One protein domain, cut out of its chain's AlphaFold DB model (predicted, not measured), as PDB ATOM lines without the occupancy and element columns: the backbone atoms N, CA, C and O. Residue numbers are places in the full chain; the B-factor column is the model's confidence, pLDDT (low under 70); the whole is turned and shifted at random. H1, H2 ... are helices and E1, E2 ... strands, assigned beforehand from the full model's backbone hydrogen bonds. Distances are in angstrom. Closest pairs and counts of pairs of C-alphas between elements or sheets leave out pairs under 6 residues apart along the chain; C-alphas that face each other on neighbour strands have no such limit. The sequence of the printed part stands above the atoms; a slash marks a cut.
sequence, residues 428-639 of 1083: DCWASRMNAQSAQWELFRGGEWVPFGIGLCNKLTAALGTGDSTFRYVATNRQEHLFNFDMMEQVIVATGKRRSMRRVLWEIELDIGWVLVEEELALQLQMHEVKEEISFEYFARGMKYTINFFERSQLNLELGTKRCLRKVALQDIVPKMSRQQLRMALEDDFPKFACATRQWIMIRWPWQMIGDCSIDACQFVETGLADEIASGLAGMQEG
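This is residues 428 to 639 of the 1083 residues of the protein "HEL1 protein" of Symbiodinium sp. CCMP2592 (UniProt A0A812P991). A large, strongly twisted sheet, with the long strand E6 running through both of its halves, curls round helix H3, while H2 packs on the same face; E1 to E5 lie toward one end of E6, and E7 to E11 toward the other. Beside this body is a smaller, loosely built lobe, in which H4 and H6 pack on the short strand pair E12 and E13 while H5 and H7 lie farther out, away from the large sheet, and H1 sits between body and lobe. The printed part has 212 residues with seven named helices and thirteen named strands, in the order H1 E1 E2 H2 E3 E4 E5 E6 E7 H3 E8 E9 E10 E11 E12 H4 H5 E13 H6 H7. The large sheet is branched and the neighbour pairs of both sheets are antiparallel; the class is mixed, helices and strands. The whole is only just loose, close to compact, with a radius of gyration of the C-alphas of 20.4 A and spans of 62 by 46 by 26 A.

The longest strand is E6, residues 497 to 510, 40.9 A from C-alpha 497 at (152.743, 164.058, 207.574) to C-alpha 510 at (164.940, 141.865, 239.699). The other strands of its sheet are E1, 440 to 445; E2, 448 to 451; E3, 470 to 474; E4, 480 to 484; E5, 489 to 492; E7, 513 to 516; E8, 535 to 540; E9, 543 to 548, 16.7 A; E10, 553 to 556; and E11, 562 to 569, 23.3 A. The second sheet has E12, 576 to 578, and E13, 614 to 616. The helices are H1, 428 to 434, beginning at (171.691, 163.908, 233.805); H2, 454 to 465, 16.3 A; H3, 519 to 530, 16.5 A; H4, 579 to 589, 15.6 A; H5, 594 to 604, 15.6 A; H6, 617 to 622; and H7, 625 to 637, 18.1 A, ending at (195.406, 169.317, 242.651).

E1 and E7 lie on one side of E6, E5 and E11 on the other side. The pairing is staggered: E6 pairs with E5 over 497 to 500 (N 490 and O 499, 2.8 A), with E1 over 501 to 504 (N 442 and O 502, 2.8 A), with E11 over 504 to 508 (N 507 and O 566, 2.9 A) and with E7 over 507 to 510 (N 508 and O 515, 2.8 A). E3 E4 E5 E6 E7 and E8 E9 E10 E11 are meanders, each strand the antiparallel neighbour of the one before; N 538 and O 545 of the hairpin E8 and E9 are 2.9 A apart. H2 and H3 are on the same face of the sheet. They only just touch, with 3 pairs of C-alphas within 8 A, the closest those of Ile 454 and Met 527, 7.2 A. The closest C-alphas of H3 and E6 are those of Trp 506 and Ala 522, 6.4 A. H1, H4, H5, H6 and H7 are not on this sheet, and E11 and E12 are apart. E12 and E13 are antiparallel, with N 577 and O 615 at 2.8 A. H4 and H5 touch as a helical hairpin, closest at the C-alphas of Glu 587 and Ala 594, 4.6 A, with an only just steep tilt of 37 degrees, opposite ways. H6 and H7 are close but not clearly touching, closest at the C-alphas of Phe 620 and Ala 626, 6.5 A, and about perpendicular at 78 degrees. H5 and H7 are near each other, with 10 pairs of C-alphas within 10 A. The closest C-alphas of H1 and E12 are those of Ala 431 and Met 577, 6.7 A. Every O i to N i+4 pair is within hydrogen-bond range in H1, H3, H4, H5, H6 and H7, and 7 of 8 in H2.

The C-alphas of Thr 495 and Gly 639, the two farthest apart, are 63.4 A from each other. The printed part has no cut and no long link; the links E11 to E12 and H5 to E13 are short, the others tight. The mean pLDDT of the printed part is 80.7; 58 residues are under 70, among them residues 431 to 438, 588 to 614 and 628 to 639.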
ATOM      1  N   ASP A 428     172.759 164.133 234.786       69.31
ATOM      2  CA  ASP A 428     171.691 163.908 233.805       69.31
ATOM      3  C   ASP A 428     172.218 163.905 232.361       69.31
ATOM      4  O   ASP A 428     171.804 163.078 231.540       69.31
ATOM      5  N   CYS A 429     173.168 164.792 232.041       66.00
ATOM      6  CA  CYS A 429     173.794 164.860 230.722       66.00
ATOM      7  C   CYS A 429     174.616 163.596 230.416       66.00
ATOM      8  O   CYS A 429     174.475 163.010 229.336       66.00
ATOM      9  N   TRP A 430     175.428 163.133 231.372       72.94
ATOM     10  CA  TRP A 430     176.236 161.923 231.217       72.94
ATOM     11  C   TRP A 430     175.364 160.666 231.113       72.94
ATOM     12  O   TRP A 430     175.516 159.875 230.175       72.94
ATOM     13  N   ALA A 431     174.387 160.507 232.012       65.81
ATOM     14  CA  ALA A 431     173.489 159.355 232.025       65.81
ATOM     15  C   ALA A 431     172.666 159.265 230.728       65.81
ATOM     16  O   ALA A 431     172.536 158.185 230.143       65.81
ATOM     17  N   SER A 432     172.189 160.404 230.213       64.19
ATOM     18  CA  SER A 432     171.476 160.488 228.929       64.19
ATOM     19  C   SER A 432     172.328 160.061 227.729       64.19
ATOM     20  O   SER A 432     171.788 159.503 226.763       64.19
ATOM     21  N   ARG A 433     173.645 160.316 227.790       64.44
ATOM     22  CA  ARG A 433     174.636 159.995 226.752       64.44
ATOM     23  C   ARG A 433     175.031 158.519 226.758       64.44
ATOM     24  O   ARG A 433     175.134 157.924 225.689       64.44
ATOM     25  N   MET A 434     175.205 157.915 227.932       59.56
ATOM     26  CA  MET A 434     175.530 156.485 228.041       59.56
ATOM     27  C   MET A 434     174.321 155.595 227.749       59.56
ATOM     28  O   MET A 434     174.427 154.656 226.966       59.56
ATOM     29  N   ASN A 435     173.130 155.970 228.226       62.44
ATOM     30  CA  ASN A 435     171.872 155.288 227.899       62.44
ATOM     31  C   ASN A 435     171.385 155.546 226.452       62.44
ATOM     32  O   ASN A 435     170.202 155.353 226.148       62.44
ATOM     33  N   ALA A 436     172.242 156.057 225.557       59.22
ATOM     34  CA  ALA A 436     171.921 156.296 224.147       59.22
ATOM     35  C   ALA A 436     172.349 155.156 223.215       59.22
ATOM     36  O   ALA A 436     171.659 154.923 222.225       59.22
ATOM     37  N   GLN A 437     173.450 154.455 223.511       61.59
ATOM     38  CA  GLN A 437     174.080 153.527 222.556       61.59
ATOM     39  C   GLN A 437     173.216 152.284 222.278       61.59
ATOM     40  O   GLN A 437     173.024 151.918 221.119       61.59
ATOM     41  N   SER A 438     172.580 151.737 223.316       65.69
ATOM     42  CA  SER A 438     171.720 150.546 223.268       65.69
ATOM     43  C   SER A 438     170.232 150.828 222.998       65.69
ATOM     44  O   SER A 438     169.389 149.940 223.134       65.69
ATOM     45  N   ALA A 439     169.869 152.073 222.670       77.12
ATOM     46  CA  ALA A 439     168.478 152.502 222.718       77.12
ATOM     47  C   ALA A 439     167.681 152.182 221.441       77.12
ATOM     48  O   ALA A 439     168.018 152.614 220.333       77.12
ATOM     49  N   GLN A 440     166.555 151.491 221.612       86.81
ATOM     50  CA  GLN A 440     165.624 151.192 220.530       86.81
ATOM     51  C   GLN A 440     164.739 152.415 220.262       86.81
ATOM     52  O   GLN A 440     164.234 153.058 221.180       86.81
ATOM     53  N   TRP A 441     164.515 152.739 218.992       91.81
ATOM     54  CA  TRP A 441     163.584 153.795 218.603       91.81
ATOM     55  C   TRP A 441     162.248 153.182 218.164       91.81
ATOM     56  O   TRP A 441     162.221 152.169 217.461       91.81
ATOM     57  N   GLU A 442     161.140 153.829 218.520       93.94
ATOM     58  CA  GLU A 442     159.781 153.460 218.115       93.94
ATOM     59  C   GLU A 442     159.061 154.640 217.453       93.94
ATOM     60  O   GLU A 442     159.274 155.802 217.802       93.94
ATOM     61  N   LEU A 443     158.176 154.335 216.506       94.94
ATOM     62  CA  LEU A 443     157.361 155.272 215.743       94.94
ATOM     63  C   LEU A 443     155.880 155.006 216.010       94.94
ATOM     64  O   LEU A 443     155.410 153.883 215.814       94.94
ATOM     65  N   PHE A 444     155.114 156.032 216.368       93.94
ATOM     66  CA  PHE A 444     153.674 155.887 216.532       93.94
ATOM     67  C   PHE A 444     152.984 155.762 215.165       93.94
ATOM     68  O   PHE A 444     153.017 156.678 214.329       93.94
ATOM     69  N   ARG A 445     152.364 154.608 214.899       90.81
ATOM     70  CA  ARG A 445     151.703 154.294 213.629       90.81
ATOM     71  C   ARG A 445     150.487 153.399 213.867       90.81
ATOM     72  O   ARG A 445     150.619 152.264 214.290       90.81
ATOM     73  N   GLY A 446     149.306 153.884 213.483       89.31
ATOM     74  CA  GLY A 446     148.080 153.071 213.485       89.31
ATOM     75  C   GLY A 446     147.434 152.867 214.858       89.31
ATOM     76  O   GLY A 446     146.560 152.020 214.970       89.31
ATOM     77  N   GLY A 447     147.829 153.644 215.871       91.75
ATOM     78  CA  GLY A 447     147.379 153.481 217.261       91.75
ATOM     79  C   GLY A 447     148.403 152.777 218.154       91.75
ATOM     80  O   GLY A 447     148.266 152.815 219.372       91.75
ATOM     81  N   GLU A 448     149.455 152.207 217.564       92.88
ATOM     82  CA  GLU A 448     150.487 151.444 218.264       92.88
ATOM     83  C   GLU A 448     151.886 152.034 218.031       92.88
ATOM     84  O   GLU A 448     152.122 152.809 217.096       92.88
ATOM     85  N   TRP A 449     152.823 151.672 218.906       91.56
ATOM     86  CA  TRP A 449     154.238 152.008 218.775       91.56
ATOM     87  C   TRP A 449     154.962 150.883 218.039       91.56
ATOM     88  O   TRP A 449     154.987 149.750 218.508       91.56
ATOM     89  N   VAL A 450     155.544 151.200 216.882       91.06
ATOM     90  CA  VAL A 450     156.217 150.233 216.006       91.06
ATOM     91  C   VAL A 450     157.725 150.494 216.037       91.06
ATOM     92  O   VAL A 450     158.127 151.630 215.772       91.06
ATOM     93  N   PRO A 451     158.581 149.500 216.332       89.19
ATOM     94  CA  PRO A 451     160.026 149.705 216.364       89.19
ATOM     95  C   PRO A 451     160.591 150.024 214.973       89.19
ATOM     96  O   PRO A 451     160.132 149.498 213.956       89.19
ATOM     97  N   PHE A 452     161.620 150.871 214.912       90.50
ATOM     98  CA  PHE A 452     162.415 151.008 213.692       90.50
ATOM     99  C   PHE A 452     163.384 149.821 213.549       90.50
ATOM    100  O   PHE A 452     163.868 149.256 214.531       90.50
ATOM    101  N   GLY A 453     163.717 149.466 212.305       87.31
ATOM    102  CA  GLY A 453     164.756 148.470 212.032       87.31
ATOM    103  C   GLY A 453     166.137 148.940 212.508       87.31
ATOM    104  O   GLY A 453     166.457 150.127 212.413       87.31
ATOM    105  N   ILE A 454     166.972 148.000 212.968       82.56
ATOM    106  CA  ILE A 454     168.284 148.255 213.603       82.56
ATOM    107  C   ILE A 454     169.142 149.263 212.820       82.56
ATOM    108  O   ILE A 454     169.626 150.238 213.384       82.56
ATOM    109  N   GLY A 455     169.271 149.095 211.499       86.31
ATOM    110  CA  GLY A 455     170.086 149.986 210.662       86.31
ATOM    111  C   GLY A 455     169.611 151.447 210.605       86.31
ATOM    112  O   GLY A 455     170.394 152.320 210.232       86.31
ATOM    113  N   LEU A 456     168.357 151.731 210.974       91.00
ATOM    114  CA  LEU A 456     167.839 153.088 211.151       91.00
ATOM    115  C   LEU A 456     167.978 153.556 212.607       91.00
ATOM    116  O   LEU A 456     168.385 154.696 212.806       91.00
ATOM    117  N   CYS A 457     167.748 152.692 213.606       87.25
ATOM    118  CA  CYS A 457     168.049 153.008 215.012       87.25
ATOM    119  C   CYS A 457     169.503 153.468 215.183       87.25
ATOM    120  O   CYS A 457     169.737 154.551 215.706       87.25
ATOM    121  N   ASN A 458     170.468 152.714 214.649       84.69
ATOM    122  CA  ASN A 458     171.892 153.039 214.769       84.69
ATOM    123  C   ASN A 458     172.234 154.388 214.111       84.69
ATOM    124  O   ASN A 458     173.056 155.136 214.630       84.69
ATOM    125  N   LYS A 459     171.572 154.735 212.995       90.38
ATOM    126  CA  LYS A 459     171.734 156.038 212.328       90.38
ATOM    127  C   LYS A 459     171.121 157.186 213.133       90.38
ATOM    128  O   LYS A 459     171.744 158.236 213.229       90.38
ATOM    129  N   LEU A 460     169.942 156.984 213.726       90.44
ATOM    130  CA  LEU A 460     169.295 157.969 214.600       90.44
ATOM    131  C   LEU A 460     170.114 158.210 215.872       90.44
ATOM    132  O   LEU A 460     170.336 159.356 216.243       90.44
ATOM    133  N   THR A 461     170.625 157.148 216.496       85.25
ATOM    134  CA  THR A 461     171.504 157.233 217.669       85.25
ATOM    135  C   THR A 461     172.835 157.916 217.339       85.25
ATOM    136  O   THR A 461     173.268 158.785 218.091       85.25
ATOM    137  N   ALA A 462     173.457 157.603 216.196       82.12
ATOM    138  CA  ALA A 462     174.681 158.276 215.756       82.12
ATOM    139  C   ALA A 462     174.463 159.774 215.464       82.12
ATOM    140  O   ALA A 462     175.283 160.590 215.875       82.12
ATOM    141  N   ALA A 463     173.353 160.139 214.812       85.56
ATOM    142  CA  ALA A 463     172.999 161.533 214.529       85.56
ATOM    143  C   ALA A 463     172.601 162.324 215.789       85.56
ATOM    144  O   ALA A 463     172.900 163.506 215.899       85.56
ATOM    145  N   LEU A 464     171.990 161.680 216.786       82.94
ATOM    146  CA  LEU A 464     171.798 162.312 218.093       82.94
ATOM    147  C   LEU A 464     173.152 162.556 218.789       82.94
ATOM    148  O   LEU A 464     173.337 163.561 219.470       82.94
ATOM    149  N   GLY A 465     174.123 161.660 218.580       75.12
ATOM    150  CA  GLY A 465     175.486 161.770 219.103       75.12
ATOM    151  C   GLY A 465     176.343 162.887 218.487       75.12
ATOM    152  O   GLY A 465     177.321 163.288 219.121       75.12
ATOM    153  N   THR A 466     175.996 163.413 217.305       79.62
ATOM    154  CA  THR A 466     176.654 164.601 216.718       79.62
ATOM    155  C   THR A 466     176.113 165.921 217.272       79.62
ATOM    156  O   THR A 466     176.760 166.951 217.100       79.62
ATOM    157  N   GLY A 467     174.975 165.898 217.977       82.44
ATOM    158  CA  GLY A 467     174.314 167.092 218.512       82.44
ATOM    159  C   GLY A 467     173.420 167.824 217.504       82.44
ATOM    160  O   GLY A 467     172.970 168.932 217.788       82.44
ATOM    161  N   ASP A 468     173.149 167.227 216.340       81.44
ATOM    162  CA  ASP A 468     172.242 167.795 215.342       81.44
ATOM    163  C   ASP A 468     170.779 167.642 215.786       81.44
ATOM    164  O   ASP A 468     170.323 166.535 216.065       81.44
ATOM    165  N   SER A 469     169.993 168.725 215.782       88.19
ATOM    166  CA  SER A 469     168.565 168.678 216.157       88.19
ATOM    167  C   SER A 469     167.658 168.018 215.111       88.19
ATOM    168  O   SER A 469     166.505 167.675 215.397       88.19
ATOM    169  N   THR A 470     168.162 167.801 213.889       94.12
ATOM    170  CA  THR A 470     167.432 167.087 212.834       94.12
ATOM    171  C   THR A 470     168.312 166.134 212.038       94.12
ATOM    172  O   THR A 470     169.451 166.450 211.709       94.12
ATOM    173  N   PHE A 471     167.744 164.995 211.643       96.38
ATOM    174  CA  PHE A 471     168.394 163.997 210.794       96.38
ATOM    175  C   PHE A 471     167.551 163.708 209.550       96.38
ATOM    176  O   PHE A 471     166.362 163.395 209.651       96.38
ATOM    177  N   ARG A 472     168.155 163.786 208.356       95.75
ATOM    178  CA  ARG A 472     167.481 163.457 207.091       95.75
ATOM    179  C   ARG A 472     167.829 162.041 206.638       95.75
ATOM    180  O   ARG A 472     168.996 161.680 206.525       95.75
ATOM    181  N   TYR A 473     166.804 161.266 206.305       96.44
ATOM    182  CA  TYR A 473     166.918 159.884 205.855       96.44
ATOM    183  C   TYR A 473     166.113 159.657 204.578       96.44
ATOM    184  O   TYR A 473     164.912 159.926 204.537       96.44
ATOM    185  N   VAL A 474     166.754 159.108 203.549       94.62
ATOM    186  CA  VAL A 474     166.073 158.645 202.335       94.62
ATOM    187  C   VAL A 474     165.749 157.163 202.512       94.62
ATOM    188  O   VAL A 474     166.653 156.335 202.628       94.62
ATOM    189  N   ALA A 475     164.464 156.821 202.565       90.56
ATOM    190  CA  ALA A 475     164.026 155.433 202.646       90.56
ATOM    191  C   ALA A 475     164.216 154.699 201.304       90.56
ATOM    192  O   ALA A 475     164.358 155.311 200.245       90.56
ATOM    193  N   THR A 476     164.182 153.364 201.327       87.62
ATOM    194  CA  THR A 476     164.380 152.510 200.136       87.62
ATOM    195  C   THR A 476     163.359 152.763 199.021       87.62
ATOM    196  O   THR A 476     163.662 152.558 197.850       87.62
ATOM    197  N   ASN A 477     162.174 153.280 199.359       91.94
ATOM    198  CA  ASN A 477     161.143 153.725 198.416       91.94
ATOM    199  C   ASN A 477     161.365 155.159 197.874       91.94
ATOM    200  O   ASN A 477     160.444 155.738 197.300       91.94
ATOM    201  N   ARG A 478     162.556 155.744 198.081       93.00
ATOM    202  CA  ARG A 478     162.938 157.132 197.752       93.00
ATOM    203  C   ARG A 478     162.122 158.229 198.452       93.00
ATOM    204  O   ARG A 478     162.208 159.387 198.052       93.00
ATOM    205  N   GLN A 479     161.354 157.918 199.499       95.19
ATOM    206  CA  GLN A 479     160.732 158.959 200.321       95.19
ATOM    207  C   GLN A 479     161.764 159.571 201.272       95.19
ATOM    208  O   GLN A 479     162.476 158.853 201.975       95.19
ATOM    209  N   GLU A 480     161.834 160.902 201.308       96.69
ATOM    210  CA  GLU A 480     162.615 161.618 202.314       96.69
ATOM    211  C   GLU A 480     161.833 161.730 203.629       96.69
ATOM    212  O   GLU A 480     160.672 162.156 203.668       96.69
ATOM    213  N   HIS A 481     162.508 161.377 204.716       97.12
ATOM    214  CA  HIS A 481     162.057 161.528 206.089       97.12
ATOM    215  C   HIS A 481     162.993 162.503 206.802       97.12
ATOM    216  O   HIS A 481     164.213 162.346 206.750       97.12
ATOM    217  N   LEU A 482     162.423 163.491 207.482       97.00
ATOM    218  CA  LEU A 482     163.134 164.373 208.394       97.00
ATOM    219  C   LEU A 482     162.738 163.983 209.816       97.00
ATOM    220  O   LEU A 482     161.570 164.081 210.181       97.00
ATOM    221  N   PHE A 483     163.695 163.518 210.604       96.94
ATOM    222  CA  PHE A 483     163.520 163.290 212.031       96.94
ATOM    223  C   PHE A 483     163.931 164.561 212.768       96.94
ATOM    224  O   PHE A 483     164.991 165.111 212.473       96.94
ATOM    225  N   ASN A 484     163.095 165.039 213.684       94.75
ATOM    226  CA  ASN A 484     163.395 166.155 214.570       94.75
ATOM    227  C   ASN A 484     163.470 165.614 216.002       94.75
ATOM    228  O   ASN A 484     162.503 165.026 216.490       94.75
ATOM    229  N   PHE A 485     164.633 165.771 216.635       92.12
ATOM    230  CA  PHE A 485     164.892 165.220 217.962       92.12
ATOM    231  C   PHE A 485     164.329 166.112 219.077       92.12
ATOM    232  O   PHE A 485     163.838 165.577 220.063       92.12
ATOM    233  N   ASP A 486     164.295 167.436 218.888       87.75
ATOM    234  CA  ASP A 486     163.743 168.392 219.865       87.75
ATOM    235  C   ASP A 486     162.234 168.178 220.094       87.75
ATOM    236  O   ASP A 486     161.737 168.235 221.215       87.75
ATOM    237  N   MET A 487     161.494 167.919 219.011       91.38
ATOM    238  CA  MET A 487     160.048 167.669 219.009       91.38
ATOM    239  C   MET A 487     159.698 166.173 219.066       91.38
ATOM    240  O   MET A 487     158.517 165.831 219.086       91.38
ATOM    241  N   MET A 488     160.701 165.284 219.059       92.38
ATOM    242  CA  MET A 488     160.541 163.825 219.013       92.38
ATOM    243  C   MET A 488     159.516 163.377 217.953       92.38
ATOM    244  O   MET A 488     158.571 162.629 218.224       92.38
ATOM    245  N   GLU A 489     159.704 163.817 216.702       95.31
ATOM    246  CA  GLU A 489     158.816 163.461 215.588       95.31
ATOM    247  C   GLU A 489     159.517 163.202 214.245       95.31
ATOM    248  O   GLU A 489     160.518 163.817 213.878       95.31
ATOM    249  N   GLN A 490     158.928 162.293 213.464       96.94
ATOM    250  CA  GLN A 490     159.257 162.043 212.065       96.94
ATOM    251  C   GLN A 490     158.292 162.811 211.154       96.94
ATOM    252  O   GLN A 490     157.081 162.582 211.184       96.94
ATOM    253  N   VAL A 491     158.831 163.631 210.255       96.88
ATOM    254  CA  VAL A 491     158.105 164.319 209.180       96.88
ATOM    255  C   VAL A 491     158.419 163.655 207.838       96.88
ATOM    256  O   VAL A 491     159.573 163.569 207.423       96.88
ATOM    257  N   ILE A 492     157.395 163.189 207.122       96.25
ATOM    258  CA  ILE A 492     157.548 162.677 205.750       96.25
ATOM    259  C   ILE A 492     157.546 163.874 204.795       96.25
ATOM    260  O   ILE A 492     156.477 164.421 204.509       96.25
ATOM    261  N   VAL A 493     158.720 164.270 204.292       94.56
ATOM    262  CA  VAL A 493     158.955 165.547 203.583       94.56
ATOM    263  C   VAL A 493     157.969 165.751 202.431       94.56
ATOM    264  O   VAL A 493     157.330 166.795 202.344       94.56
ATOM    265  N   ALA A 494     157.750 164.719 201.611       92.75
ATOM    266  CA  ALA A 494     156.854 164.772 200.452       92.75
ATOM    267  C   ALA A 494     155.356 164.965 200.784       92.75
ATOM    268  O   ALA A 494     154.565 165.224 199.883       92.75
ATOM    269  N   THR A 495     154.938 164.798 202.044       95.31
ATOM    270  CA  THR A 495     153.516 164.879 202.451       95.31
ATOM    271  C   THR A 495     153.255 165.811 203.633       95.31
ATOM    272  O   THR A 495     152.102 165.996 204.012       95.31
ATOM    273  N   GLY A 496     154.302 166.324 204.287       95.19
ATOM    274  CA  GLY A 496     154.203 167.033 205.566       95.19
ATOM    275  C   GLY A 496     153.673 166.188 206.735       95.19
ATOM    276  O   GLY A 496     153.552 166.706 207.846       95.19
ATOM    277  N   LYS A 497     153.347 164.898 206.533       96.00
ATOM    278  CA  LYS A 497     152.743 164.058 207.574       96.00
ATOM    279  C   LYS A 497     153.740 163.820 208.702       96.00
ATOM    280  O   LYS A 497     154.759 163.158 208.495       96.00
ATOM    281  N   ARG A 498     153.388 164.314 209.886       96.50
ATOM    282  CA  ARG A 498     154.127 164.115 211.133       96.50
ATOM    283  C   ARG A 498     153.695 162.830 211.842       96.50
ATOM    284  O   ARG A 498     152.562 162.368 211.665       96.50
ATOM    285  N   ARG A 499     154.605 162.236 212.609       95.88
ATOM    286  CA  ARG A 499     154.393 161.053 213.453       95.88
ATOM    287  C   ARG A 499     155.305 161.155 214.668       95.88
ATOM    288  O   ARG A 499     156.514 161.287 214.488       95.88
ATOM    289  N   SER A 500     154.759 161.044 215.872       94.44
ATOM    290  CA  SER A 500     155.566 160.988 217.091       94.44
ATOM    291  C   SER A 500     156.509 159.785 217.058       94.44
ATOM    292  O   SER A 500     156.123 158.691 216.636       94.44
ATOM    293  N   MET A 501     157.738 159.986 217.512       95.50
ATOM    294  CA  MET A 501     158.714 158.934 217.779       95.50
ATOM    295  C   MET A 501     159.092 158.973 219.257       95.50
ATOM    296  O   MET A 501     158.930 159.990 219.923       95.50
ATOM    297  N   ARG A 502     159.586 157.859 219.787       92.81
ATOM    298  CA  ARG A 502     160.155 157.802 221.135       92.81
ATOM    299  C   ARG A 502     161.374 156.898 221.148       92.81
ATOM    300  O   ARG A 502     161.503 156.005 220.312       92.81
ATOM    301  N   ARG A 503     162.248 157.121 222.120       91.38
ATOM    302  CA  ARG A 503     163.355 156.224 222.455       91.38
ATOM    303  C   ARG A 503     162.887 155.341 223.611       91.38
ATOM    304  O   ARG A 503     162.334 155.875 224.569       91.38
ATOM    305  N   VAL A 504     163.051 154.026 223.515       90.50
ATOM    306  CA  VAL A 504     162.704 153.062 224.568       90.50
ATOM    307  C   VAL A 504     163.928 152.262 224.993       90.50
ATOM    308  O   VAL A 504     164.806 151.966 224.181       90.50
ATOM    309  N   LEU A 505     163.959 151.903 226.272       89.81
ATOM    310  CA  LEU A 505     164.904 150.948 226.837       89.81
ATOM    311  C   LEU A 505     164.138 149.748 227.393       89.81
ATOM    312  O   LEU A 505     162.962 149.852 227.755       89.81
ATOM    313  N   TRP A 506     164.823 148.611 227.450       92.31
ATOM    314  CA  TRP A 506     164.325 147.414 228.109       92.31
ATOM    315  C   TRP A 506     164.748 147.416 229.576       92.31
ATOM    316  O   TRP A 506     165.922 147.608 229.894       92.31
ATOM    317  N   GLU A 507     163.793 147.159 230.461       93.31
ATOM    318  CA  GLU A 507     164.029 146.888 231.875       93.31
ATOM    319  C   GLU A 507     163.608 145.457 232.210       93.31
ATOM    320  O   GLU A 507     162.643 144.928 231.648       93.31
ATOM    321  N   ILE A 508     164.315 144.857 233.164       95.00
ATOM    322  CA  ILE A 508     164.007 143.567 233.770       95.00
ATOM    323  C   ILE A 508     163.686 143.750 235.253       95.00
ATOM    324  O   ILE A 508     164.342 144.517 235.957       95.00
ATOM    325  N   GLU A 509     162.674 143.036 235.731       94.62
ATOM    326  CA  GLU A 509     162.321 142.980 237.143       94.62
ATOM    327  C   GLU A 509     163.268 142.020 237.876       94.62
ATOM    328  O   GLU A 509     163.291 140.810 237.625       94.62
ATOM    329  N   LEU A 510     164.088 142.583 238.760       89.56
ATOM    330  CA  LEU A 510     164.940 141.865 239.699       89.56
ATOM    331  C   LEU A 510     164.338 141.957 241.105       89.56
ATOM    332  O   LEU A 510     163.429 142.740 241.367       89.56
ATOM    333  N   ASP A 511     164.912 141.215 242.047       80.88
ATOM    334  CA  ASP A 511     164.495 141.211 243.458       80.88
ATOM    335  C   ASP A 511     164.679 142.594 244.139       80.88
ATOM    336  O   ASP A 511     164.073 142.880 245.169       80.88
ATOM    337  N   ILE A 512     165.479 143.473 243.520       74.06
ATOM    338  CA  ILE A 512     165.723 144.882 243.885       74.06
ATOM    339  C   ILE A 512     164.841 145.888 243.114       74.06
ATOM    340  O   ILE A 512     165.034 147.098 243.225       74.06
ATOM    341  N   GLY A 513     163.879 145.408 242.320       86.94
ATOM    342  CA  GLY A 513     163.017 146.211 241.451       86.94
ATOM    343  C   GLY A 513     163.448 146.207 239.980       86.94
ATOM    344  O   GLY A 513     164.199 145.344 239.525       86.94
ATOM    345  N   TRP A 514     162.935 147.171 239.213       88.00
ATOM    346  CA  TRP A 514     163.197 147.287 237.777       88.00
ATOM    347  C   TRP A 514     164.588 147.865 237.503       88.00
ATOM    348  O   TRP A 514     164.936 148.929 238.013       88.00
ATOM    349  N   VAL A 515     165.368 147.160 236.683       85.06
ATOM    350  CA  VAL A 515     166.745 147.516 236.314       85.06
ATOM    351  C   VAL A 515     166.897 147.474 234.795       85.06
ATOM    352  O   VAL A 515     166.340 146.596 234.137       85.06
ATOM    353  N   LEU A 516     167.657 148.417 234.231       86.31
ATOM    354  CA  LEU A 516     167.985 148.433 232.803       86.31
ATOM    355  C   LEU A 516     168.703 147.145 232.382       86.31
ATOM    356  O   LEU A 516     169.609 146.663 233.064       86.31
ATOM    357  N   VAL A 517     168.303 146.603 231.237       89.44
ATOM    358  CA  VAL A 517     168.930 145.424 230.639       89.44
ATOM    359  C   VAL A 517     170.323 145.781 230.096       89.44
ATOM    360  O   VAL A 517     170.500 146.823 229.466       89.44
ATOM    361  N   GLU A 518     171.309 144.906 230.331       85.38
ATOM    362  CA  GLU A 518     172.681 145.044 229.813       85.38
ATOM    363  C   GLU A 518     172.687 145.185 228.275       85.38
ATOM    364  O   GLU A 518     171.900 144.539 227.583       85.38
ATOM    365  N   GLU A 519     173.577 146.022 227.732       81.50
ATOM    366  CA  GLU A 519     173.567 146.447 226.318       81.50
ATOM    367  C   GLU A 519     173.544 145.287 225.312       81.50
ATOM    368  O   GLU A 519     172.759 145.313 224.364       81.50
ATOM    369  N   GLU A 520     174.335 144.238 225.542       84.69
ATOM    370  CA  GLU A 520     174.360 143.053 224.678       84.69
ATOM    371  C   GLU A 520     172.987 142.361 224.610       84.69
ATOM    372  O   GLU A 520     172.513 142.002 223.529       84.69
ATOM    373  N   LEU A 521     172.295 142.247 225.748       91.25
ATOM    374  CA  LEU A 521     170.962 141.654 225.811       91.25
ATOM    375  C   LEU A 521     169.882 142.604 225.271       91.25
ATOM    376  O   LEU A 521     168.920 142.137 224.664       91.25
ATOM    377  N   ALA A 522     170.045 143.922 225.417       88.00
ATOM    378  CA  ALA A 522     169.159 144.915 224.806       88.00
ATOM    379  C   ALA A 522     169.229 144.872 223.265       88.00
ATOM    380  O   ALA A 522     168.194 144.900 222.596       88.00
ATOM    381  N   LEU A 523     170.432 144.711 222.701       84.31
ATOM    382  CA  LEU A 523     170.646 144.519 221.263       84.31
ATOM    383  C   LEU A 523     170.055 143.191 220.763       84.31
ATOM    384  O   LEU A 523     169.425 143.163 219.703       84.31
ATOM    385  N   GLN A 524     170.193 142.101 221.528       90.38
ATOM    386  CA  GLN A 524     169.544 140.823 221.206       90.38
ATOM    387  C   GLN A 524     168.011 140.938 221.261       90.38
ATOM    388  O   GLN A 524     167.342 140.560 220.299       90.38
ATOM    389  N   LEU A 525     167.448 141.537 222.317       91.44
ATOM    390  CA  LEU A 525     166.012 141.823 222.441       91.44
ATOM    391  C   LEU A 525     165.484 142.593 221.223       91.44
ATOM    392  O   LEU A 525     164.513 142.166 220.600       91.44
ATOM    393  N   GLN A 526     166.157 143.679 220.834       87.88
ATOM    394  CA  GLN A 526     165.800 144.459 219.650       87.88
ATOM    395  C   GLN A 526     165.901 143.634 218.355       87.88
ATOM    396  O   GLN A 526     165.036 143.748 217.485       87.88
ATOM    397  N   MET A 527     166.939 142.806 218.199       87.25
ATOM    398  CA  MET A 527     167.127 141.990 216.998       87.25
ATOM    399  C   MET A 527     166.058 140.908 216.847       87.25
ATOM    400  O   MET A 527     165.536 140.736 215.746       87.25
ATOM    401  N   HIS A 528     165.744 140.176 217.914       91.19
ATOM    402  CA  HIS A 528     164.766 139.091 217.859       91.19
ATOM    403  C   HIS A 528     163.318 139.620 217.802       91.19
ATOM    404  O   HIS A 528     162.501 139.038 217.092       91.19
ATOM    405  N   GLU A 529     163.018 140.782 218.405       89.31
ATOM    406  CA  GLU A 529     161.721 141.459 218.234       89.31
ATOM    407  C   GLU A 529     161.502 141.927 216.782       89.31
ATOM    408  O   GLU A 529     160.436 141.706 216.217       89.31
ATOM    409  N   VAL A 530     162.520 142.513 216.132       85.38
ATOM    410  CA  VAL A 530     162.440 142.945 214.716       85.38
ATOM    411  C   VAL A 530     162.297 141.763 213.742       85.38
ATOM    412  O   VAL A 530     161.827 141.951 212.621       85.38
ATOM    413  N   LYS A 531     162.675 140.547 214.154       86.38
ATOM    414  CA  LYS A 531     162.454 139.303 213.397       86.38
ATOM    415  C   LYS A 531     161.105 138.629 213.684       86.38
ATOM    416  O   LYS A 531     160.835 137.593 213.085       86.38
ATOM    417  N   GLU A 532     160.294 139.181 214.589       89.25
ATOM    418  CA  GLU A 532     159.029 138.591 215.057       89.25
ATOM    419  C   GLU A 532     159.197 137.181 215.680       89.25
ATOM    420  O   GLU A 532     158.287 136.350 215.650       89.25
ATOM    421  N   GLU A 533     160.361 136.892 216.278       92.81
ATOM    422  CA  GLU A 533     160.598 135.621 216.972       92.81
ATOM    423  C   GLU A 533     159.851 135.586 218.323       92.81
ATOM    424  O   GLU A 533     159.917 136.524 219.113       92.81
ATOM    425  N   ILE A 534     159.148 134.485 218.621       93.25
ATOM    426  CA  ILE A 534     158.327 134.348 219.845       93.25
ATOM    427  C   ILE A 534     159.211 134.272 221.103       93.25
ATOM    428  O   ILE A 534     158.867 134.812 222.161       93.25
ATOM    429  N   SER A 535     160.358 133.599 220.989       96.19
ATOM    430  CA  SER A 535     161.314 133.405 222.077       96.19
ATOM    431  C   SER A 535     162.721 133.120 221.561       96.19
ATOM    432  O   SER A 535     162.857 132.422 220.558       96.19
ATOM    433  N   PHE A 536     163.748 133.543 222.298       97.38
ATOM    434  CA  PHE A 536     165.145 133.185 222.031       97.38
ATOM    435  C   PHE A 536     165.863 132.762 223.315       97.38
ATOM    436  O   PHE A 536     165.441 133.101 224.424       97.38
ATOM    437  N   GLU A 537     166.946 132.007 223.165       96.88
ATOM    438  CA  GLU A 537     167.820 131.610 224.268       96.88
ATOM    439  C   GLU A 537     169.129 132.399 224.221       96.88
ATOM    440  O   GLU A 537     169.672 132.637 223.142       96.88
ATOM    441  N   TYR A 538     169.663 132.760 225.387       96.00
ATOM    442  CA  TYR A 538     170.973 133.392 225.513       96.00
ATOM    443  C   TYR A 538     171.700 132.891 226.772       96.00
ATOM    444  O   TYR A 538     171.109 132.244 227.642       96.00
ATOM    445  N   PHE A 539     173.005 133.150 226.856       93.31
ATOM    446  CA  PHE A 539     173.858 132.698 227.955       93.31
ATOM    447  C   PHE A 539     174.513 133.901 228.632       93.31
ATOM    448  O   PHE A 539     175.116 134.730 227.957       93.31
ATOM    449  N   ALA A 540     174.409 133.998 229.956       89.69
ATOM    450  CA  ALA A 540     175.025 135.076 230.726       89.69
ATOM    451  C   ALA A 540     175.421 134.596 232.121       89.69
ATOM    452  O   ALA A 540     174.741 133.771 232.724       89.69
ATOM    453  N   ARG A 541     176.532 135.123 232.652       87.69
ATOM    454  CA  ARG A 541     177.025 134.826 234.015       87.69
ATOM    455  C   ARG A 541     177.131 133.321 234.337       87.69
ATOM    456  O   ARG A 541     176.982 132.920 235.486       87.69
ATOM    457  N   GLY A 542     177.399 132.495 233.322       91.00
ATOM    458  CA  GLY A 542     177.521 131.042 233.455       91.00
ATOM    459  C   GLY A 542     176.208 130.251 233.399       91.00
ATOM    460  O   GLY A 542     176.280 129.033 233.498       91.00
ATOM    461  N   MET A 543     175.054 130.907 233.221       95.56
ATOM    462  CA  MET A 543     173.729 130.276 233.197       95.56
ATOM    463  C   MET A 543     173.001 130.491 231.863       95.56
ATOM    464  O   MET A 543     173.177 131.517 231.193       95.56
ATOM    465  N   LYS A 544     172.135 129.541 231.500       95.69
ATOM    466  CA  LYS A 544     171.275 129.617 230.311       95.69
ATOM    467  C   LYS A 544     169.899 130.224 230.622       95.69
ATOM    468  O   LYS A 544     169.212 129.816 231.561       95.69
ATOM    469  N   TYR A 545     169.467 131.158 229.781       97.38
ATOM    470  CA  TYR A 545     168.198 131.872 229.908       97.38
ATOM    471  C   TYR A 545     167.375 131.777 228.619       97.38
ATOM    472  O   TYR A 545     167.928 131.748 227.520       97.38
ATOM    473  N   THR A 546     166.050 131.809 228.749       97.50
ATOM    474  CA  THR A 546     165.103 131.945 227.633       97.50
ATOM    475  C   THR A 546     164.270 133.202 227.825       97.50
ATOM    476  O   THR A 546     163.711 133.414 228.898       97.50
ATOM    477  N   ILE A 547     164.149 134.028 226.789       97.69
ATOM    478  CA  ILE A 547     163.233 135.171 226.767       97.69
ATOM    479  C   ILE A 547     162.018 134.820 225.919       97.69
ATOM    480  O   ILE A 547     162.167 134.320 224.811       97.69
ATOM    481  N   ASN A 548     160.825 135.108 226.435       96.19
ATOM    482  CA  ASN A 548     159.549 135.002 225.737       96.19
ATOM    483  C   ASN A 548     158.972 136.414 225.552       96.19
ATOM    484  O   ASN A 548     158.645 137.086 226.535       96.19
ATOM    485  N   PHE A 549     158.852 136.867 224.300       91.62
ATOM    486  CA  PHE A 549     158.367 138.213 223.971       91.62
ATOM    487  C   PHE A 549     156.859 138.370 224.175       91.62
ATOM    488  O   PHE A 549     156.410 139.449 224.560       91.62
ATOM    489  N   PHE A 550     156.082 137.302 223.967       90.69
ATOM    490  CA  PHE A 550     154.631 137.313 224.161       90.69
ATOM    491  C   PHE A 550     154.269 137.475 225.643       90.69
ATOM    492  O   PHE A 550     153.449 138.314 226.004       90.69
ATOM    493  N   GLU A 551     154.940 136.721 226.516       94.00
ATOM    494  CA  GLU A 551     154.779 136.835 227.971       94.00
ATOM    495  C   GLU A 551     155.573 138.000 228.584       94.00
ATOM    496  O   GLU A 551     155.449 138.249 229.782       94.00
ATOM    497  N   ARG A 552     156.421 138.670 227.788       95.38
ATOM    498  CA  ARG A 552     157.425 139.655 228.223       95.38
ATOM    499  C   ARG A 552     158.154 139.202 229.485       95.38
ATOM    500  O   ARG A 552     158.087 139.838 230.536       95.38
ATOM    501  N   SER A 553     158.835 138.065 229.392       96.88
ATOM    502  CA  SER A 553     159.520 137.489 230.546       96.88
ATOM    503  C   SER A 553     160.799 136.754 230.174       96.88
ATOM    504  O   SER A 553     160.954 136.267 229.055       96.88
ATOM    505  N   GLN A 554     161.704 136.681 231.141       97.75
ATOM    506  CA  GLN A 554     162.935 135.911 231.105       97.75
ATOM    507  C   GLN A 554     162.814 134.743 232.084       97.75
ATOM    508  O   GLN A 554     162.466 134.948 233.245       97.75
ATOM    509  N   LEU A 555     163.132 133.534 231.637       97.25
ATOM    510  CA  LEU A 555     163.219 132.330 232.456       97.25
ATOM    511  C   LEU A 555     164.683 131.892 232.546       97.25
ATOM    512  O   LEU A 555     165.318 131.660 231.518       97.25
ATOM    513  N   ASN A 556     165.216 131.750 233.756       96.69
ATOM    514  CA  ASN A 556     166.466 131.026 233.977       96.69
ATOM    515  C   ASN A 556     166.173 129.518 233.897       96.69
ATOM    516  O   ASN A 556     165.356 129.012 234.666       96.69
ATOM    517  N   LEU A 557     166.820 128.804 232.973       95.38
ATOM    518  CA  LEU A 557     166.546 127.382 232.729       95.38
ATOM    519  C   LEU A 557     167.128 126.449 233.801       95.38
ATOM    520  O   LEU A 557     166.670 125.316 233.929       95.38
ATOM    521  N   GLU A 558     168.111 126.912 234.570       94.31
ATOM    522  CA  GLU A 558     168.782 126.133 235.617       94.31
ATOM    523  C   GLU A 558     168.133 126.347 236.991       94.31
ATOM    524  O   GLU A 558     167.983 125.402 237.763       94.31
ATOM    525  N   LEU A 559     167.706 127.580 237.287       93.81
ATOM    526  CA  LEU A 559     167.074 127.951 238.559       93.81
ATOM    527  C   LEU A 559     165.538 127.943 238.514       93.81
ATOM    528  O   LEU A 559     164.897 128.050 239.558       93.81
ATOM    529  N   GLY A 560     164.929 127.890 237.325       95.75
ATOM    530  CA  GLY A 560     163.477 127.997 237.135       95.75
ATOM    531  C   GLY A 560     162.884 129.374 237.473       95.75
ATOM    532  O   GLY A 560     161.667 129.547 237.430       95.75
ATOM    533  N   THR A 561     163.714 130.364 237.813       95.75
ATOM    534  CA  THR A 561     163.270 131.711 238.180       95.75
ATOM    535  C   THR A 561     162.798 132.484 236.951       95.75
ATOM    536  O   THR A 561     163.536 132.659 235.979       95.75
ATOM    537  N   LYS A 562     161.549 132.959 237.002       96.88
ATOM    538  CA  LYS A 562     160.919 133.784 235.966       96.88
ATOM    539  C   LYS A 562     160.914 135.251 236.401       96.88
ATOM    540  O   LYS A 562     160.531 135.550 237.527       96.88
ATOM    541  N   ARG A 563     161.326 136.151 235.509       97.00
ATOM    542  CA  ARG A 563     161.426 137.605 235.713       97.00
ATOM    543  C   ARG A 563     160.661 138.348 234.628       97.00
ATOM    544  O   ARG A 563     160.679 137.923 233.472       97.00
ATOM    545  N   CYS A 564     159.989 139.439 234.973       96.88
ATOM    546  CA  CYS A 564     159.251 140.249 234.007       96.88
ATOM    547  C   CYS A 564     160.186 141.180 233.223       96.88
ATOM    548  O   CYS A 564     161.205 141.636 233.733       96.88
ATOM    549  N   LEU A 565     159.830 141.469 231.973       96.25
ATOM    550  CA  LEU A 565     160.490 142.436 231.098       96.25
ATOM    551  C   LEU A 565     159.487 143.526 230.719       96.25
ATOM    552  O   LEU A 565     158.307 143.252 230.491       96.25
ATOM    553  N   ARG A 566     159.945 144.769 230.586       94.25
ATOM    554  CA  ARG A 566     159.122 145.860 230.049       94.25
ATOM    555  C   ARG A 566     159.946 146.799 229.181       94.25
ATOM    556  O   ARG A 566     161.148 146.941 229.371       94.25
ATOM    557  N   LYS A 567     159.264 147.467 228.254       92.94
ATOM    558  CA  LYS A 567     159.786 148.650 227.570       92.94
ATOM    559  C   LYS A 567     159.347 149.889 228.332       92.94
ATOM    560  O   LYS A 567     158.152 150.034 228.593       92.94
ATOM    561  N   VAL A 568     160.282 150.783 228.622       90.69
ATOM    562  CA  VAL A 568     160.006 152.107 229.194       90.69
ATOM    563  C   VAL A 568     160.516 153.161 228.218       90.69
ATOM    564  O   VAL A 568     161.573 152.977 227.609       90.69
ATOM    565  N   ALA A 569     159.759 154.239 228.002       86.19
ATOM    566  CA  ALA A 569     160.256 155.344 227.189       86.19
ATOM    567  C   ALA A 569     161.336 156.093 227.973       86.19
ATOM    568  O   ALA A 569     161.184 156.305 229.168       86.19
ATOM    569  N   LEU A 570     162.410 156.514 227.308       81.38
ATOM    570  CA  LEU A 570     163.571 157.146 227.945       81.38
ATOM    571  C   LEU A 570     163.185 158.324 228.856       81.38
ATOM    572  O   LEU A 570     163.741 158.481 229.931       81.38
ATOM    573  N   GLN A 571     162.206 159.116 228.421       78.06
ATOM    574  CA  GLN A 571     161.655 160.264 229.145       78.06
ATOM    575  C   GLN A 571     160.945 159.901 230.468       78.06
ATOM    576  O   GLN A 571     160.779 160.768 231.318       78.06
ATOM    577  N   ASP A 572     160.529 158.641 230.635       79.44
ATOM    578  CA  ASP A 572     159.865 158.121 231.837       79.44
ATOM    579  C   ASP A 572     160.870 157.409 232.778       79.44
ATOM    580  O   ASP A 572     160.496 156.953 233.861       79.44
ATOM    581  N   ILE A 573     162.141 157.282 232.370       75.50
ATOM    582  CA  ILE A 573     163.205 156.625 233.138       75.50
ATOM    583  C   ILE A 573     163.948 157.689 233.939       75.50
ATOM    584  O   ILE A 573     164.646 158.528 233.372       75.50
ATOM    585  N   VAL A 574     163.858 157.617 235.269       72.69
ATOM    586  CA  VAL A 574     164.767 158.367 236.148       72.69
ATOM    587  C   VAL A 574     166.191 157.877 235.858       72.69
ATOM    588  O   VAL A 574     166.441 156.679 236.027       72.69
ATOM    589  N   PRO A 575     167.121 158.739 235.403       67.44
ATOM    590  CA  PRO A 575     168.478 158.314 235.106       67.44
ATOM    591  C   PRO A 575     169.132 157.796 236.385       67.44
ATOM    592  O   PRO A 575     169.328 158.528 237.353       67.44
ATOM    593  N   LYS A 576     169.457 156.505 236.382       73.69
ATOM    594  CA  LYS A 576     170.164 155.826 237.463       73.69
ATOM    595  C   LYS A 576     171.496 155.323 236.939       73.69
ATOM    596  O   LYS A 576     171.536 154.607 235.940       73.69
ATOM    597  N   MET A 577     172.580 155.689 237.611       69.94
ATOM    598  CA  MET A 577     173.931 155.252 237.271       69.94
ATOM    599  C   MET A 577     174.345 154.125 238.206       69.94
ATOM    600  O   MET A 577     174.348 154.287 239.425       69.94
ATOM    601  N   SER A 578     174.707 152.974 237.639       71.44
ATOM    602  CA  SER A 578     175.298 151.890 238.419       71.44
ATOM    603  C   SER A 578     176.657 152.298 238.997       71.44
ATOM    604  O   SER A 578     177.342 153.164 238.449       71.44
ATOM    605  N   ARG A 579     177.110 151.624 240.061       66.25
ATOM    606  CA  ARG A 579     178.457 151.836 240.630       66.25
ATOM    607  C   ARG A 579     179.575 151.742 239.577       66.25
ATOM    608  O   ARG A 579     180.557 152.477 239.652       66.25
ATOM    609  N   GLN A 580     179.429 150.854 238.591       65.75
ATOM    610  CA  GLN A 580     180.376 150.718 237.482       65.75
ATOM    611  C   GLN A 580     180.273 151.890 236.499       65.75
ATOM    612  O   GLN A 580     181.304 152.419 236.093       65.75
ATOM    613  N   GLN A 581     179.058 152.330 236.164       70.31
ATOM    614  CA  GLN A 581     178.827 153.489 235.297       70.31
ATOM    615  C   GLN A 581     179.364 154.783 235.922       70.31
ATOM    616  O   GLN A 581     180.121 155.485 235.265       70.31
ATOM    617  N   LEU A 582     179.074 155.062 237.197       74.38
ATOM    618  CA  LEU A 582     179.604 156.238 237.902       74.38
ATOM    619  C   LEU A 582     181.133 156.213 238.014       74.38
ATOM    620  O   LEU A 582     181.784 157.239 237.835       74.38
ATOM    621  N   ARG A 583     181.725 155.034 238.238       72.62
ATOM    622  CA  ARG A 583     183.181 154.884 238.185       72.62
ATOM    623  C   ARG A 583     183.730 155.189 236.787       72.62
ATOM    624  O   ARG A 583     184.700 155.926 236.695       72.62
ATOM    625  N   MET A 584     183.124 154.661 235.720       67.69
ATOM    626  CA  MET A 584     183.548 154.954 234.343       67.69
ATOM    627  C   MET A 584     183.397 156.442 234.004       67.69
ATOM    628  O   MET A 584     184.319 157.010 233.436       67.69
ATOM    629  N   ALA A 585     182.308 157.092 234.435       68.81
ATOM    630  CA  ALA A 585     182.098 158.533 234.272       68.81
ATOM    631  C   ALA A 585     183.271 159.349 234.827       68.81
ATOM    632  O   ALA A 585     183.857 160.180 234.138       68.81
ATOM    633  N   LEU A 586     183.645 159.057 236.072       68.81
ATOM    634  CA  LEU A 586     184.705 159.770 236.771       68.81
ATOM    635  C   LEU A 586     186.111 159.366 236.286       68.81
ATOM    636  O   LEU A 586     187.036 160.169 236.372       68.81
ATOM    637  N   GLU A 587     186.300 158.151 235.757       70.94
ATOM    638  CA  GLU A 587     187.549 157.736 235.098       70.94
ATOM    639  C   GLU A 587     187.730 158.399 233.715       70.94
ATOM    640  O   GLU A 587     188.861 158.744 233.368       70.94
ATOM    641  N   ASP A 588     186.647 158.627 232.960       66.81
ATOM    642  CA  ASP A 588     186.666 159.299 231.651       66.81
ATOM    643  C   ASP A 588     186.856 160.821 231.769       66.81
ATOM    644  O   ASP A 588     187.671 161.390 231.035       66.81
ATOM    645  N   ASP A 589     186.161 161.477 232.709       65.31
ATOM    646  CA  ASP A 589     186.269 162.929 232.931       65.31
ATOM    647  C   ASP A 589     187.545 163.309 233.717       65.31
ATOM    648  O   ASP A 589     188.141 164.363 233.475       65.31
ATOM    649  N   PHE A 590     188.045 162.429 234.602       65.88
ATOM    650  CA  PHE A 590     189.252 162.664 235.417       65.88
ATOM    651  C   PHE A 590     190.354 161.593 235.220       65.88
ATOM    652  O   PHE A 590     190.862 161.019 236.192       65.88
ATOM    653  N   PRO A 591     190.845 161.359 233.985       55.44
ATOM    654  CA  PRO A 591     191.702 160.214 233.651       55.44
ATOM    655  C   PRO A 591     193.087 160.242 234.310       55.44
ATOM    656  O   PRO A 591     193.727 159.202 234.452       55.44
ATOM    657  N   LYS A 592     193.559 161.415 234.760       54.19
ATOM    658  CA  LYS A 592     194.790 161.542 235.565       54.19
ATOM    659  C   LYS A 592     194.665 160.899 236.950       54.19
ATOM    660  O   LYS A 592     195.676 160.523 237.531       54.19
ATOM    661  N   PHE A 593     193.441 160.789 237.463       54.75
ATOM    662  CA  PHE A 593     193.141 160.340 238.819       54.75
ATOM    663  C   PHE A 593     192.448 158.976 238.849       54.75
ATOM    664  O   PHE A 593     192.236 158.451 239.933       54.75
ATOM    665  N   ALA A 594     192.173 158.351 237.697       58.59
ATOM    666  CA  ALA A 594     191.389 157.118 237.565       58.59
ATOM    667  C   ALA A 594     191.707 156.022 238.609       58.59
ATOM    668  O   ALA A 594     190.797 155.435 239.189       58.59
ATOM    669  N   CYS A 595     192.987 155.773 238.918       55.69
ATOM    670  CA  CYS A 595     193.373 154.793 239.940       55.69
ATOM    671  C   CYS A 595     193.019 155.238 241.377       55.69
ATOM    672  O   CYS A 595     192.533 154.428 242.167       55.69
ATOM    673  N   ALA A 596     193.196 156.524 241.692       55.16
ATOM    674  CA  ALA A 596     192.814 157.118 242.972       55.16
ATOM    675  C   ALA A 596     191.287 157.199 243.113       55.16
ATOM    676  O   ALA A 596     190.750 156.745 244.117       55.16
ATOM    677  N   THR A 597     190.571 157.662 242.084       56.94
ATOM    678  CA  THR A 597     189.101 157.715 242.049       56.94
ATOM    679  C   THR A 597     188.488 156.323 242.229       56.94
ATOM    680  O   THR A 597     187.579 156.139 243.038       56.94
ATOM    681  N   ARG A 598     189.053 155.304 241.563       61.06
ATOM    682  CA  ARG A 598     188.702 153.889 241.759       61.06
ATOM    683  C   ARG A 598     188.864 153.435 243.208       61.06
ATOM    684  O   ARG A 598     187.978 152.759 243.719       61.06
ATOM    685  N   GLN A 599     189.981 153.765 243.856       57.44
ATOM    686  CA  GLN A 599     190.224 153.404 245.257       57.44
ATOM    687  C   GLN A 599     189.305 154.179 246.211       57.44
ATOM    688  O   GLN A 599     188.727 153.594 247.118       57.44
ATOM    689  N   TRP A 600     189.099 155.470 245.976       61.22
ATOM    690  CA  TRP A 600     188.314 156.347 246.839       61.22
ATOM    691  C   TRP A 600     186.822 155.953 246.858       61.22
ATOM    692  O   TRP A 600     186.263 155.721 247.931       61.22
ATOM    693  N   ILE A 601     186.223 155.690 245.684       58.31
ATOM    694  CA  ILE A 601     184.862 155.120 245.539       58.31
ATOM    695  C   ILE A 601     184.753 153.712 246.159       58.31
ATOM    696  O   ILE A 601     183.678 153.285 246.587       58.31
ATOM    697  N   MET A 602     185.849 152.948 246.201       55.12
ATOM    698  CA  MET A 602     185.879 151.635 246.857       55.12
ATOM    699  C   MET A 602     185.920 151.729 248.387       55.12
ATOM    700  O   MET A 602     185.335 150.870 249.038       55.12
ATOM    701  N   ILE A 603     186.589 152.744 248.940       50.97
ATOM    702  CA  ILE A 603     186.859 152.879 250.381       50.97
ATOM    703  C   ILE A 603     185.718 153.586 251.130       50.97
ATOM    704  O   ILE A 603     185.460 153.251 252.283       50.97
ATOM    705  N   ARG A 604     185.053 154.575 250.513       54.56
ATOM    706  CA  ARG A 604     184.129 155.487 251.220       54.56
ATOM    707  C   ARG A 604     182.634 155.177 251.091       54.56
ATOM    708  O   ARG A 604     181.862 155.722 251.868       54.56
ATOM    709  N   TRP A 605     182.214 154.310 250.168       60.69
ATOM    710  CA  TRP A 605     180.789 154.020 249.927       60.69
ATOM    711  C   TRP A 605     180.218 153.035 250.972       60.69
ATOM    712  O   TRP A 605     180.546 151.846 250.905       60.69
ATOM    713  N   PRO A 606     179.350 153.450 251.921       49.53
ATOM    714  CA  PRO A 606     178.883 152.571 252.991       49.53
ATOM    715  C   PRO A 606     177.689 151.733 252.514       49.53
ATOM    716  O   PRO A 606     176.600 152.249 252.269       49.53
ATOM    717  N   TRP A 607     177.874 150.417 252.426       47.00
ATOM    718  CA  TRP A 607     176.900 149.452 251.880       47.00
ATOM    719  C   TRP A 607     175.575 149.302 252.658       47.00
ATOM    720  O   TRP A 607     174.705 148.542 252.248       47.00
ATOM    721  N   GLN A 608     175.408 149.965 253.804       49.22
ATOM    722  CA  GLN A 608     174.349 149.631 254.767       49.22
ATOM    723  C   GLN A 608     173.069 150.479 254.663       49.22
ATOM    724  O   GLN A 608     172.081 150.124 255.302       49.22
ATOM    725  N   MET A 609     173.052 151.573 253.887       44.00
ATOM    726  CA  MET A 609     171.873 152.462 253.792       44.00
ATOM    727  C   MET A 609     171.259 152.599 252.393       44.00
ATOM    728  O   MET A 609     170.123 153.051 252.283       44.00
ATOM    729  N   ILE A 610     171.961 152.193 251.333       46.66
ATOM    730  CA  ILE A 610     171.458 152.245 249.954       46.66
ATOM    731  C   ILE A 610     171.639 150.853 249.356       46.66
ATOM    732  O   ILE A 610     172.764 150.444 249.080       46.66
ATOM    733  N   GLY A 611     170.532 150.118 249.205       45.72
ATOM    734  CA  GLY A 611     170.537 148.768 248.639       45.72
ATOM    735  C   GLY A 611     171.131 148.742 247.228       45.72
ATOM    736  O   GLY A 611     170.960 149.684 246.452       45.72
ATOM    737  N   ASP A 612     171.852 147.668 246.911       47.91
ATOM    738  CA  ASP A 612     172.761 147.627 245.768       47.91
ATOM    739  C   ASP A 612     172.105 147.918 244.416       47.91
ATOM    740  O   ASP A 612     171.347 147.111 243.882       47.91
ATOM    741  N   CYS A 613     172.527 149.016 243.789       57.41
ATOM    742  CA  CYS A 613     173.449 148.951 242.641       57.41
ATOM    743  C   CYS A 613     173.580 150.304 241.934       57.41
ATOM    744  O   CYS A 613     174.576 150.519 241.237       57.41
ATOM    745  N   SER A 614     172.580 151.182 242.067       62.97
ATOM    746  CA  SER A 614     172.432 152.382 241.243       62.97
ATOM    747  C   SER A 614     171.929 153.593 242.023       62.97
ATOM    748  O   SER A 614     170.960 153.470 242.769       62.97
ATOM    749  N   ILE A 615     172.535 154.750 241.767       72.56
ATOM    750  CA  ILE A 615     172.191 156.048 242.357       72.56
ATOM    751  C   ILE A 615     171.495 156.925 241.304       72.56
ATOM    752  O   ILE A 615     171.829 156.804 240.124       72.56
ATOM    753  N   ASP A 616     170.539 157.773 241.684       80.81
ATOM    754  CA  ASP A 616     169.996 158.836 240.813       80.81
ATOM    755  C   ASP A 616     170.611 160.218 241.115       80.81
ATOM    756  O   ASP A 616     171.385 160.372 242.061       80.81
ATOM    757  N   ALA A 617     170.291 161.226 240.297       76.62
ATOM    758  CA  ALA A 617     170.845 162.578 240.422       76.62
ATOM    759  C   ALA A 617     170.525 163.254 241.770       76.62
ATOM    760  O   ALA A 617     171.351 164.008 242.285       76.62
ATOM    761  N   CYS A 618     169.351 162.986 242.359       74.75
ATOM    762  CA  CYS A 618     168.994 163.510 243.679       74.75
ATOM    763  C   CYS A 618     169.842 162.829 244.752       74.75
ATOM    764  O   CYS A 618     170.498 163.507 245.535       74.75
ATOM    765  N   GLN A 619     169.914 161.498 244.730       77.94
ATOM    766  CA  GLN A 619     170.707 160.719 245.682       77.94
ATOM    767  C   GLN A 619     172.215 161.021 245.596       77.94
ATOM    768  O   GLN A 619     172.894 161.045 246.620       77.94
ATOM    769  N   PHE A 620     172.758 161.273 244.400       77.75
ATOM    770  CA  PHE A 620     174.174 161.625 244.206       77.75
ATOM    771  C   PHE A 620     174.554 162.947 244.891       77.75
ATOM    772  O   PHE A 620     175.658 163.079 245.418       77.75
ATOM    773  N   VAL A 621     173.617 163.894 244.930       76.19
ATOM    774  CA  VAL A 621     173.753 165.163 245.650       76.19
ATOM    775  C   VAL A 621     173.458 164.995 247.142       76.19
ATOM    776  O   VAL A 621     174.276 165.367 247.975       76.19
ATOM    777  N   GLU A 622     172.326 164.382 247.500       74.19
ATOM    778  CA  GLU A 622     171.867 164.218 248.891       74.19
ATOM    779  C   GLU A 622     172.826 163.385 249.758       74.19
ATOM    780  O   GLU A 622     172.857 163.547 250.977       74.19
ATOM    781  N   THR A 623     173.637 162.514 249.150       72.94
ATOM    782  CA  THR A 623     174.692 161.761 249.851       72.94
ATOM    783  C   THR A 623     175.943 162.588 250.174       72.94
ATOM    784  O   THR A 623     176.841 162.065 250.829       72.94
ATOM    785  N   GLY A 624     176.045 163.839 249.706       72.62
ATOM    786  CA  GLY A 624     177.248 164.679 249.830       72.62
ATOM    787  C   GLY A 624     178.434 164.208 248.976       72.62
ATOM    788  O   GLY A 624     179.492 164.834 248.975       72.62
ATOM    789  N   LEU A 625     178.267 163.116 248.219       69.44
ATOM    790  CA  LEU A 625     179.336 162.468 247.465       69.44
ATOM    791  C   LEU A 625     179.922 163.389 246.384       69.44
ATOM    792  O   LEU A 625     181.128 163.353 246.148       69.44
ATOM    793  N   ALA A 626     179.094 164.224 245.751       69.38
ATOM    794  CA  ALA A 626     179.546 165.214 244.776       69.38
ATOM    795  C   ALA A 626     180.533 166.229 245.391       69.38
ATOM    796  O   ALA A 626     181.617 166.450 244.846       69.38
ATOM    797  N   ASP A 627     180.199 166.772 246.564       70.06
ATOM    798  CA  ASP A 627     181.002 167.786 247.254       70.06
ATOM    799  C   ASP A 627     182.283 167.186 247.852       70.06
ATOM    800  O   ASP A 627     183.355 167.790 247.769       70.06
ATOM    801  N   GLU A 628     182.214 165.959 248.386       66.06
ATOM    802  CA  GLU A 628     183.402 165.230 248.847       66.06
ATOM    803  C   GLU A 628     184.352 164.874 247.685       66.06
ATOM    804  O   GLU A 628     185.570 164.991 247.842       66.06
ATOM    805  N   ILE A 629     183.834 164.494 246.505       65.31
ATOM    806  CA  ILE A 629     184.651 164.275 245.296       65.31
ATOM    807  C   ILE A 629     185.308 165.586 244.855       65.31
ATOM    808  O   ILE A 629     186.510 165.601 244.588       65.31
ATOM    809  N   ALA A 630     184.552 166.685 244.799       64.38
ATOM    810  CA  ALA A 630     185.071 167.993 244.410       64.38
ATOM    811  C   ALA A 630     186.180 168.470 245.367       64.38
ATOM    812  O   ALA A 630     187.256 168.872 244.918       64.38
ATOM    813  N   SER A 631     185.963 168.348 246.680       63.75
ATOM    814  CA  SER A 631     186.950 168.692 247.712       63.75
ATOM    815  C   SER A 631     188.188 167.783 247.667       63.75
ATOM    816  O   SER A 631     189.319 168.269 247.725       63.75
ATOM    817  N   GLY A 632     188.001 166.472 247.481       60.47
ATOM    818  CA  GLY A 632     189.098 165.510 247.355       60.47
ATOM    819  C   GLY A 632     189.955 165.738 246.106       60.47
ATOM    820  O   GLY A 632     191.184 165.697 246.185       60.47
ATOM    821  N   LEU A 633     189.330 166.032 244.963       55.94
ATOM    822  CA  LEU A 633     190.035 166.371 243.725       55.94
ATOM    823  C   LEU A 633     190.762 167.719 243.824       55.94
ATOM    824  O   LEU A 633     191.873 167.824 243.307       55.94
ATOM    825  N   ALA A 634     190.197 168.714 244.517       57.38
ATOM    826  CA  ALA A 634     190.880 169.977 244.798       57.38
ATOM    827  C   ALA A 634     192.146 169.755 245.648       57.38
ATOM    828  O   ALA A 634     193.235 170.141 245.232       57.38
ATOM    829  N   GLY A 635     192.050 169.012 246.759       55.81
ATOM    830  CA  GLY A 635     193.214 168.674 247.592       55.81
ATOM    831  C   GLY A 635     194.291 167.852 246.862       55.81
ATOM    832  O   GLY A 635     195.485 168.020 247.117       55.81
ATOM    833  N   MET A 636     193.897 167.007 245.899       52.06
ATOM    834  CA  MET A 636     194.837 166.304 245.013       52.06
ATOM    835  C   MET A 636     195.481 167.215 243.954       52.06
ATOM    836  O   MET A 636     196.602 166.936 243.531       52.06
ATOM    837  N   GLN A 637     194.813 168.292 243.523       47.38
ATOM    838  CA  GLN A 637     195.406 169.317 242.651       47.38
ATOM    839  C   GLN A 637     196.373 170.234 243.415       47.38
ATOM    840  O   GLN A 637     197.386 170.640 242.848       47.38
ATOM    841  N   GLU A 638     196.110 170.492 244.697       46.34
ATOM    842  CA  GLU A 638     196.983 171.252 245.608       46.34
ATOM    843  C   GLU A 638     198.130 170.410 246.206       46.34
ATOM    844  O   GLU A 638     198.983 170.927 246.923       46.34
ATOM    845  N   GLY A 639     198.203 169.116 245.876       42.53
ATOM    846  CA  GLY A 639     199.368 168.274 246.150       42.53
ATOM    847  C   GLY A 639     199.498 167.759 247.587       42.53
ATOM    848  O   GLY A 639     200.580 167.297 247.949       42.53
TER     849      GLY A 639